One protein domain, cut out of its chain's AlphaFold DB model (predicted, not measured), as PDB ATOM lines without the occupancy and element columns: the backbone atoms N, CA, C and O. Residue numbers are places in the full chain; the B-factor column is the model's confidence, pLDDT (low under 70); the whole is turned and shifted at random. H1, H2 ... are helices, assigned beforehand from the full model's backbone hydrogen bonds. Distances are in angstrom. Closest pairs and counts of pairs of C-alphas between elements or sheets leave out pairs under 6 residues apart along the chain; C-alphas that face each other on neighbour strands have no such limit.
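AT A GLANCE: This is residues 29 to 82 of the 82 residues of the protein "Transposase family protein" of Clostridium sp. HV4-5-A1G (UniProt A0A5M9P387). Two helices meet at about a right angle, the longer H1 packing with its residues 36 to 41 on H2, while two single-turn helices complete a small, rounded body: H3 sits near the end of H2, and H4 packs on H2 away from H1. Between H3 and H4 the chain makes a wide loop through residues 63 to 71, and after H4 it ends in a tail without a named element. The printed part has 54 residues with four named helices, H1, H2, H3 and H4 in that order, and no named strand; its class is all helix. It is compact, with a radius of gyration of the C-alphas of 10.0 A and spans of 27 by 25 by 20 A.

HOW THE PARTS SIT: H1, residues 30 to 42, and H2, residues 48 to 57, touch, their closest C-alphas being those of Ala 40 and Ile 51, 5.4 A apart. H1 touches H2 with residues 36 to 41 alone. Their lines stand at 90 degrees, about perpendicular. H3, residues 59 to 62, is close to H1 but not clearly touching it; the closest C-alphas, those of Thr 36 and Leu 62, are 7.7 A apart. H3 is also close to H2 but not clearly touching it, with the C-alphas of Ala 55 and Leu 62 closest at 7.4 A. H4, residues 72 to 75, touches H2; their closest C-alphas, those of Lys 52 and Leu 75, are 6.7 A apart. H1 and H4 are apart. H3 and H4 are only just apart, their closest C-alphas being 8.1 A from each other. In H1 and H2 every pair of O i and N i+4 is within hydrogen-bond range; H3 and H4 are too short for such a pair, and each has its one O i to N i+3 pair within range.

IN THESE COORDINATES: H1 runs from Leu 30, with its C-alpha at (14.378, 34.746, 26.022), to Ile 42 and measures 18.5 A from first to last C-alpha. H2 runs from Trp 48, C-alpha at (28.036, 40.922, 23.612), to Glu 57 and measures 14.2 A. H3, Glu 59 to Leu 62, measures 5.0 A, and H4, Thr 72 to Leu 75, measures 5.3 A. The last C-alpha of H4 is at (28.182, 31.303, 28.355).

THE WHOLE: The two C-alphas farthest apart are those of Ile 42 and Tyr 82, 28.0 A. The printed part has no cut, and Tyr 82 is the chain's last residue. The links H1 to H2 and H2 to H3 are tight, and the link H3 to H4, of 9 residues, is short. The mean pLDDT of the printed part is 84.5, and residues 69 to 72 and 79 to 82 are under 70.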
ATOM      1  N   LYS A  29      15.636  30.633  28.185       86.81
ATOM      2  CA  LYS A  29      14.470  31.508  28.047       86.81
ATOM      3  C   LYS A  29      14.892  32.877  27.531       86.81
ATOM      4  O   LYS A  29      15.861  33.446  28.031       86.81
ATOM      5  N   LEU A  30      14.126  33.420  26.587       88.44
ATOM      6  CA  LEU A  30      14.378  34.746  26.022       88.44
ATOM      7  C   LEU A  30      14.429  35.820  27.114       88.44
ATOM      8  O   LEU A  30      15.337  36.643  27.138       88.44
ATOM      9  N   ILE A  31      13.510  35.747  28.077       89.75
ATOM     10  CA  ILE A  31      13.409  36.732  29.156       89.75
ATOM     11  C   ILE A  31      14.663  36.812  30.037       89.75
ATOM     12  O   ILE A  31      15.006  37.886  30.521       89.75
ATOM     13  N   ASP A  32      15.380  35.700  30.211       88.94
ATOM     14  CA  ASP A  32      16.623  35.690  30.980       88.94
ATOM     15  C   ASP A  32      17.751  36.416  30.220       88.94
ATOM     16  O   ASP A  32      18.589  37.082  30.830       88.94
ATOM     17  N   ILE A  33      17.776  36.286  28.886       89.81
ATOM     18  CA  ILE A  33      18.745  36.961  28.010       89.81
ATOM     19  C   ILE A  33      18.464  38.463  28.002       89.81
ATOM     20  O   ILE A  33      19.382  39.243  28.230       89.81
ATOM     21  N   ILE A  34      17.198  38.859  27.832       91.56
ATOM     22  CA  ILE A  34      16.783  40.269  27.864       91.56
ATOM     23  C   ILE A  34      17.133  40.896  29.218       91.56
ATOM     24  O   ILE A  34      17.715  41.976  29.253       91.56
ATOM     25  N   PHE A  35      16.833  40.219  30.331       92.44
ATOM     26  CA  PHE A  35      17.170  40.726  31.665       92.44
ATOM     27  C   PHE A  35      18.673  40.977  31.822       92.44
ATOM     28  O   PHE A  35      19.076  42.029  32.311       92.44
ATOM     29  N   THR A  36      19.494  40.017  31.393       92.06
ATOM     30  CA  THR A  36      20.952  40.119  31.508       92.06
ATOM     31  C   THR A  36      21.502  41.235  30.622       92.06
ATOM     32  O   THR A  36      22.299  42.033  31.098       92.06
ATOM     33  N   ALA A  37      21.039  41.327  29.372       92.81
ATOM     34  CA  ALA A  37      21.464  42.363  28.437       92.81
ATOM     35  C   ALA A  37      21.117  43.763  28.960       92.81
ATOM     36  O   ALA A  37      21.997  44.603  29.062       92.81
ATOM     37  N   VAL A  38      19.873  43.991  29.399       93.94
ATOM     38  CA  VAL A  38      19.455  45.292  29.954       93.94
ATOM     39  C   VAL A  38      20.275  45.662  31.190       93.94
ATOM     40  O   VAL A  38      20.714  46.803  31.316       93.94
ATOM     41  N   ALA A  39      20.501  44.714  32.103       94.06
ATOM     42  CA  ALA A  39      21.279  44.975  33.310       94.06
ATOM     43  C   ALA A  39      22.742  45.330  32.993       94.06
ATOM     44  O   ALA A  39      23.273  46.274  33.573       94.06
ATOM     45  N   ALA A  40      23.363  44.619  32.049       94.81
ATOM     46  CA  ALA A  40      24.724  44.889  31.601       94.81
ATOM     47  C   ALA A  40      24.832  46.222  30.837       94.81
ATOM     48  O   ALA A  40      25.740  47.002  31.102       94.81
ATOM     49  N   THR A  41      23.874  46.549  29.964       95.25
ATOM     50  CA  THR A  41      23.844  47.837  29.248       95.25
ATOM     51  C   THR A  41      23.727  49.022  30.209       95.25
ATOM     52  O   THR A  41      24.391  50.035  30.019       95.25
ATOM     53  N   ILE A  42      22.957  48.902  31.299       96.12
ATOM     54  CA  ILE A  42      22.916  49.933  32.357       96.12
ATOM     55  C   ILE A  42      24.286  50.088  33.044       96.12
ATOM     56  O   ILE A  42      24.628  51.175  33.505       96.12
ATOM     57  N   CYS A  43      25.085  49.020  33.097       95.25
ATOM     58  CA  CYS A  43      26.464  49.034  33.586       95.25
ATOM     59  C   CYS A  43      27.494  49.472  32.528       95.25
ATOM     60  O   CYS A  43      28.686  49.303  32.771       95.25
ATOM     61  N   ASN A  44      27.056  50.054  31.405       95.50
ATOM     62  CA  ASN A  44      27.919  50.516  30.315       95.50
ATOM     63  C   ASN A  44      28.694  49.375  29.619       95.50
ATOM     64  O   ASN A  44      29.843  49.553  29.221       95.50
ATOM     65  N   CYS A  45      28.085  48.189  29.512       95.81
ATOM     66  CA  CYS A  45      28.554  47.130  28.617       95.81
ATOM     67  C   CYS A  45      27.935  47.337  27.229       95.81
ATOM     68  O   CYS A  45      26.708  47.261  27.093       95.81
ATOM     69  N   ASP A  46      28.776  47.575  26.223       90.62
ATOM     70  CA  ASP A  46      28.333  48.023  24.896       90.62
ATOM     71  C   ASP A  46      28.270  46.887  23.862       90.62
ATOM     72  O   ASP A  46      27.529  46.986  22.881       90.62
ATOM     73  N   ASP A  47      28.988  45.782  24.087       91.31
ATOM     74  CA  ASP A  47      28.988  44.620  23.198       91.31
ATOM     75  C   ASP A  47      28.626  43.292  23.897       91.31
ATOM     76  O   ASP A  47      28.469  43.192  25.115       91.31
ATOM     77  N   TRP A  48      28.434  42.236  23.099       88.31
ATOM     78  CA  TRP A  48      28.036  40.922  23.612       88.31
ATOM     79  C   TRP A  48      29.128  40.220  24.427       88.31
ATOM     80  O   TRP A  48      28.794  39.401  25.289       88.31
ATOM     81  N   GLU A  49      30.403  40.515  24.175       89.94
ATOM     82  CA  GLU A  49      31.510  39.949  24.948       89.94
ATOM     83  C   GLU A  49      31.619  40.636  26.315       89.94
ATOM     84  O   GLU A  49      31.795  39.944  27.320       89.94
ATOM     85  N   ASP A  50      31.375  41.944  26.388       92.62
ATOM     86  CA  ASP A  50      31.270  42.715  27.625       92.62
ATOM     87  C   ASP A  50      30.091  42.234  28.472       92.62
ATOM     88  O   ASP A  50      30.249  41.941  29.658       92.62
ATOM     89  N   ILE A  51      28.908  42.075  27.864       92.06
ATOM     90  CA  ILE A  51      27.714  41.555  28.553       92.06
ATOM     91  C   ILE A  51      27.992  40.161  29.126       92.06
ATOM     92  O   ILE A  51      27.597  39.845  30.252       92.06
ATOM     93  N   LYS A  52      28.685  39.314  28.364       90.00
ATOM     94  CA  LYS A  52      29.077  37.970  28.792       90.00
ATOM     95  C   LYS A  52      30.088  38.017  29.936       90.00
ATOM     96  O   LYS A  52      29.889  37.305  30.921       90.00
ATOM     97  N   ALA A  53      31.133  38.836  29.839       91.12
ATOM     98  CA  ALA A  53      32.123  39.012  30.900       91.12
ATOM     99  C   ALA A  53      31.457  39.501  32.194       91.12
ATOM    100  O   ALA A  53      31.633  38.897  33.256       91.12
ATOM    101  N   TRP A  54      30.589  40.507  32.082       93.25
ATOM    102  CA  TRP A  54      29.796  41.035  33.184       93.25
ATOM    103  C   TRP A  54      28.886  39.971  33.808       93.25
ATOM    104  O   TRP A  54      28.824  39.839  35.032       93.25
ATOM    105  N   ALA A  55      28.213  39.157  32.990       90.75
ATOM    106  CA  ALA A  55      27.320  38.110  33.480       90.75
ATOM    107  C   ALA A  55      28.061  36.996  34.235       90.75
ATOM    108  O   ALA A  55      27.516  36.436  35.188       90.75
ATOM    109  N   ILE A  56      29.296  36.682  33.832       90.25
ATOM    110  CA  ILE A  56      30.164  35.733  34.541       90.25
ATOM    111  C   ILE A  56      30.618  36.334  35.875       90.25
ATOM    112  O   ILE A  56      30.497  35.677  36.908       90.25
ATOM    113  N   GLU A  57      31.101  37.580  35.875       92.88
ATOM    114  CA  GLU A  57      31.552  38.271  37.092       92.88
ATOM    115  C   GLU A  57      30.409  38.433  38.108       92.88
ATOM    116  O   GLU A  57      30.603  38.315  39.318       92.88
ATOM    117  N   ARG A  58      29.186  38.673  37.621       92.44
ATOM    118  CA  ARG A  58      27.989  38.933  38.434       92.44
ATOM    119  C   ARG A  58      27.038  37.744  38.519       92.44
ATOM    120  O   ARG A  58      25.870  37.923  38.878       92.44
ATOM    121  N   GLU A  59      27.520  36.527  38.275       89.06
ATOM    122  CA  GLU A  59      26.706  35.307  38.316       89.06
ATOM    123  C   GLU A  59      25.927  35.170  39.633       89.06
ATOM    124  O   GLU A  59      24.721  34.903  39.621       89.06
ATOM    125  N   ASP A  60      26.584  35.383  40.776       89.38
ATOM    126  CA  ASP A  60      25.952  35.258  42.095       89.38
ATOM    127  C   ASP A  60      24.803  36.253  42.287       89.38
ATOM    128  O   ASP A  60      23.800  35.963  42.949       89.38
ATOM    129  N   TRP A  61      24.915  37.434  41.676       89.88
ATOM    130  CA  TRP A  61      23.849  38.425  41.670       89.88
ATOM    131  C   TRP A  61      22.712  38.007  40.734       89.88
ATOM    132  O   TRP A  61      21.549  38.018  41.143       89.88
ATOM    133  N   LEU A  62      23.032  37.552  39.521       89.12
ATOM    134  CA  LEU A  62      22.042  37.092  38.547       89.12
ATOM    135  C   LEU A  62      21.263  35.869  39.051       89.12
ATOM    136  O   LEU A  62      20.053  35.769  38.831       89.12
ATOM    137  N   ARG A  63      21.903  34.973  39.816       87.62
ATOM    138  CA  ARG A  63      21.267  33.815  40.469       87.62
ATOM    139  C   ARG A  63      20.132  34.204  41.416       87.62
ATOM    140  O   ARG A  63      19.301  33.347  41.716       87.62
ATOM    141  N   LYS A  64      20.033  35.456  41.866       87.19
ATOM    142  CA  LYS A  64      18.900  35.933  42.679       87.19
ATOM    143  C   LYS A  64      17.616  36.085  41.856       87.19
ATOM    144  O   LYS A  64      16.528  35.915  42.400       87.19
ATOM    145  N   TYR A  65      17.744  36.353  40.558       86.56
ATOM    146  CA  TYR A  65      16.631  36.678  39.658       86.56
ATOM    147  C   TYR A  65      16.363  35.592  38.616       86.56
ATOM    148  O   TYR A  65      15.215  35.365  38.244       86.56
ATOM    149  N   LEU A  66      17.409  34.892  38.179       86.19
ATOM    150  CA  LEU A  66      17.359  33.926  37.088       86.19
ATOM    151  C   LEU A  66      17.552  32.485  37.579       86.19
ATOM    152  O   LEU A  66      18.109  32.204  38.652       86.19
ATOM    153  N   LEU A  67      17.061  31.540  36.779       79.75
ATOM    154  CA  LEU A  67      17.298  30.113  36.971       79.75
ATOM    155  C   LEU A  67      18.451  29.672  36.071       79.75
ATOM    156  O   LEU A  67      18.276  29.494  34.869       79.75
ATOM    157  N   TYR A  68      19.612  29.457  36.683       73.88
ATOM    158  CA  TYR A  68      20.757  28.837  36.024       73.88
ATOM    159  C   TYR A  68      20.826  27.358  36.360       73.88
ATOM    160  O   TYR A  68      20.739  26.990  37.537       73.88
ATOM    161  N   LYS A  69      21.024  26.522  35.337       68.38
ATOM    162  CA  LYS A  69      21.306  25.094  35.539       68.38
ATOM    163  C   LYS A  69      22.765  24.867  35.939       68.38
ATOM    164  O   LYS A  69      23.024  24.133  36.886       68.38
ATOM    165  N   THR A  70      23.710  25.523  35.266       68.56
ATOM    166  CA  THR A  70      25.165  25.372  35.468       68.56
ATOM    167  C   THR A  70      25.896  26.688  35.166       68.56
ATOM    168  O   THR A  70      25.293  27.608  34.630       68.56
ATOM    169  N   LYS A  71      27.191  26.803  35.497       64.94
ATOM    170  CA  LYS A  71      28.030  27.962  35.109       64.94
ATOM    171  C   LYS A  71      28.115  28.132  33.586       64.94
ATOM    172  O   LYS A  71      28.005  29.231  33.055       64.94
ATOM    173  N   THR A  72      28.229  27.011  32.879       66.56
ATOM    174  CA  THR A  72      28.281  26.942  31.411       66.56
ATOM    175  C   THR A  72      27.004  27.467  30.746       66.56
ATOM    176  O   THR A  72      27.055  27.947  29.618       66.56
ATOM    177  N   ASP A  73      25.876  27.439  31.463       74.19
ATOM    178  CA  ASP A  73      24.571  27.934  31.013       74.19
ATOM    179  C   ASP A  73      24.548  29.458  30.798       74.19
ATOM    180  O   ASP A  73      23.684  29.946  30.082       74.19
ATOM    181  N   ILE A  74      25.460  30.223  31.415       72.94
ATOM    182  CA  ILE A  74      25.606  31.670  31.162       72.94
ATOM    183  C   ILE A  74      26.305  31.901  29.826       72.94
ATOM    184  O   ILE A  74      25.865  32.726  29.033       72.94
ATOM    185  N   LEU A  75      27.364  31.140  29.554       71.31
ATOM    186  CA  LEU A  75      28.182  31.303  28.355       71.31
ATOM    187  C   LEU A  75      27.378  31.017  27.087       71.31
ATOM    188  O   LEU A  75      27.376  31.823  26.159       71.31
ATOM    189  N   SER A  76      26.628  29.916  27.073       76.25
ATOM    190  CA  SER A  76      25.848  29.506  25.902       76.25
ATOM    191  C   SER A  76      24.674  30.439  25.573       76.25
ATOM    192  O   SER A  76      24.106  30.338  24.486       76.25
ATOM    193  N   ARG A  77      24.316  31.378  26.464       76.75
ATOM    194  CA  ARG A  77      23.277  32.394  26.212       76.75
ATOM    195  C   ARG A  77      23.721  33.483  25.240       76.75
ATOM    196  O   ARG A  77      22.855  34.058  24.588       76.75
ATOM    197  N   PHE A  78      25.027  33.747  25.150       74.38
ATOM    198  CA  PHE A  78      25.574  34.895  24.413       74.38
ATOM    199  C   PHE A  78      26.527  34.501  23.283       74.38
ATOM    200  O   PHE A  78      26.699  35.268  22.347       74.38
ATOM    201  N   THR A  79      27.122  33.306  23.326       66.25
ATOM    202  CA  THR A  79      28.169  32.919  22.365       66.25
ATOM    203  C   THR A  79      27.662  32.174  21.132       66.25
ATOM    204  O   THR A  79      28.432  31.935  20.209       66.25
ATOM    205  N   GLY A  80      26.394  31.747  21.104       59.91
ATOM    206  CA  GLY A  80      25.856  30.941  20.000       59.91
ATOM    207  C   GLY A  80      26.535  29.572  19.824       59.91
ATOM    208  O   GLY A  80      26.304  28.910  18.814       59.91
ATOM    209  N   ILE A  81      27.363  29.145  20.786       56.06
ATOM    210  CA  ILE A  81      28.052  27.852  20.761       56.06
ATOM    211  C   ILE A  81      27.051  26.782  21.218       56.06
ATOM    212  O   ILE A  81      26.614  26.764  22.375       56.06
ATOM    213  N   TYR A  82      26.652  25.935  20.268       49.31
ATOM    214  CA  TYR A  82      25.823  24.745  20.473       49.31
ATOM    215  C   TYR A  82      26.667  23.570  20.973       49.31
ATOM    216  O   TYR A  82      27.840  23.465  20.575       49.31
TER     217      TYR A  82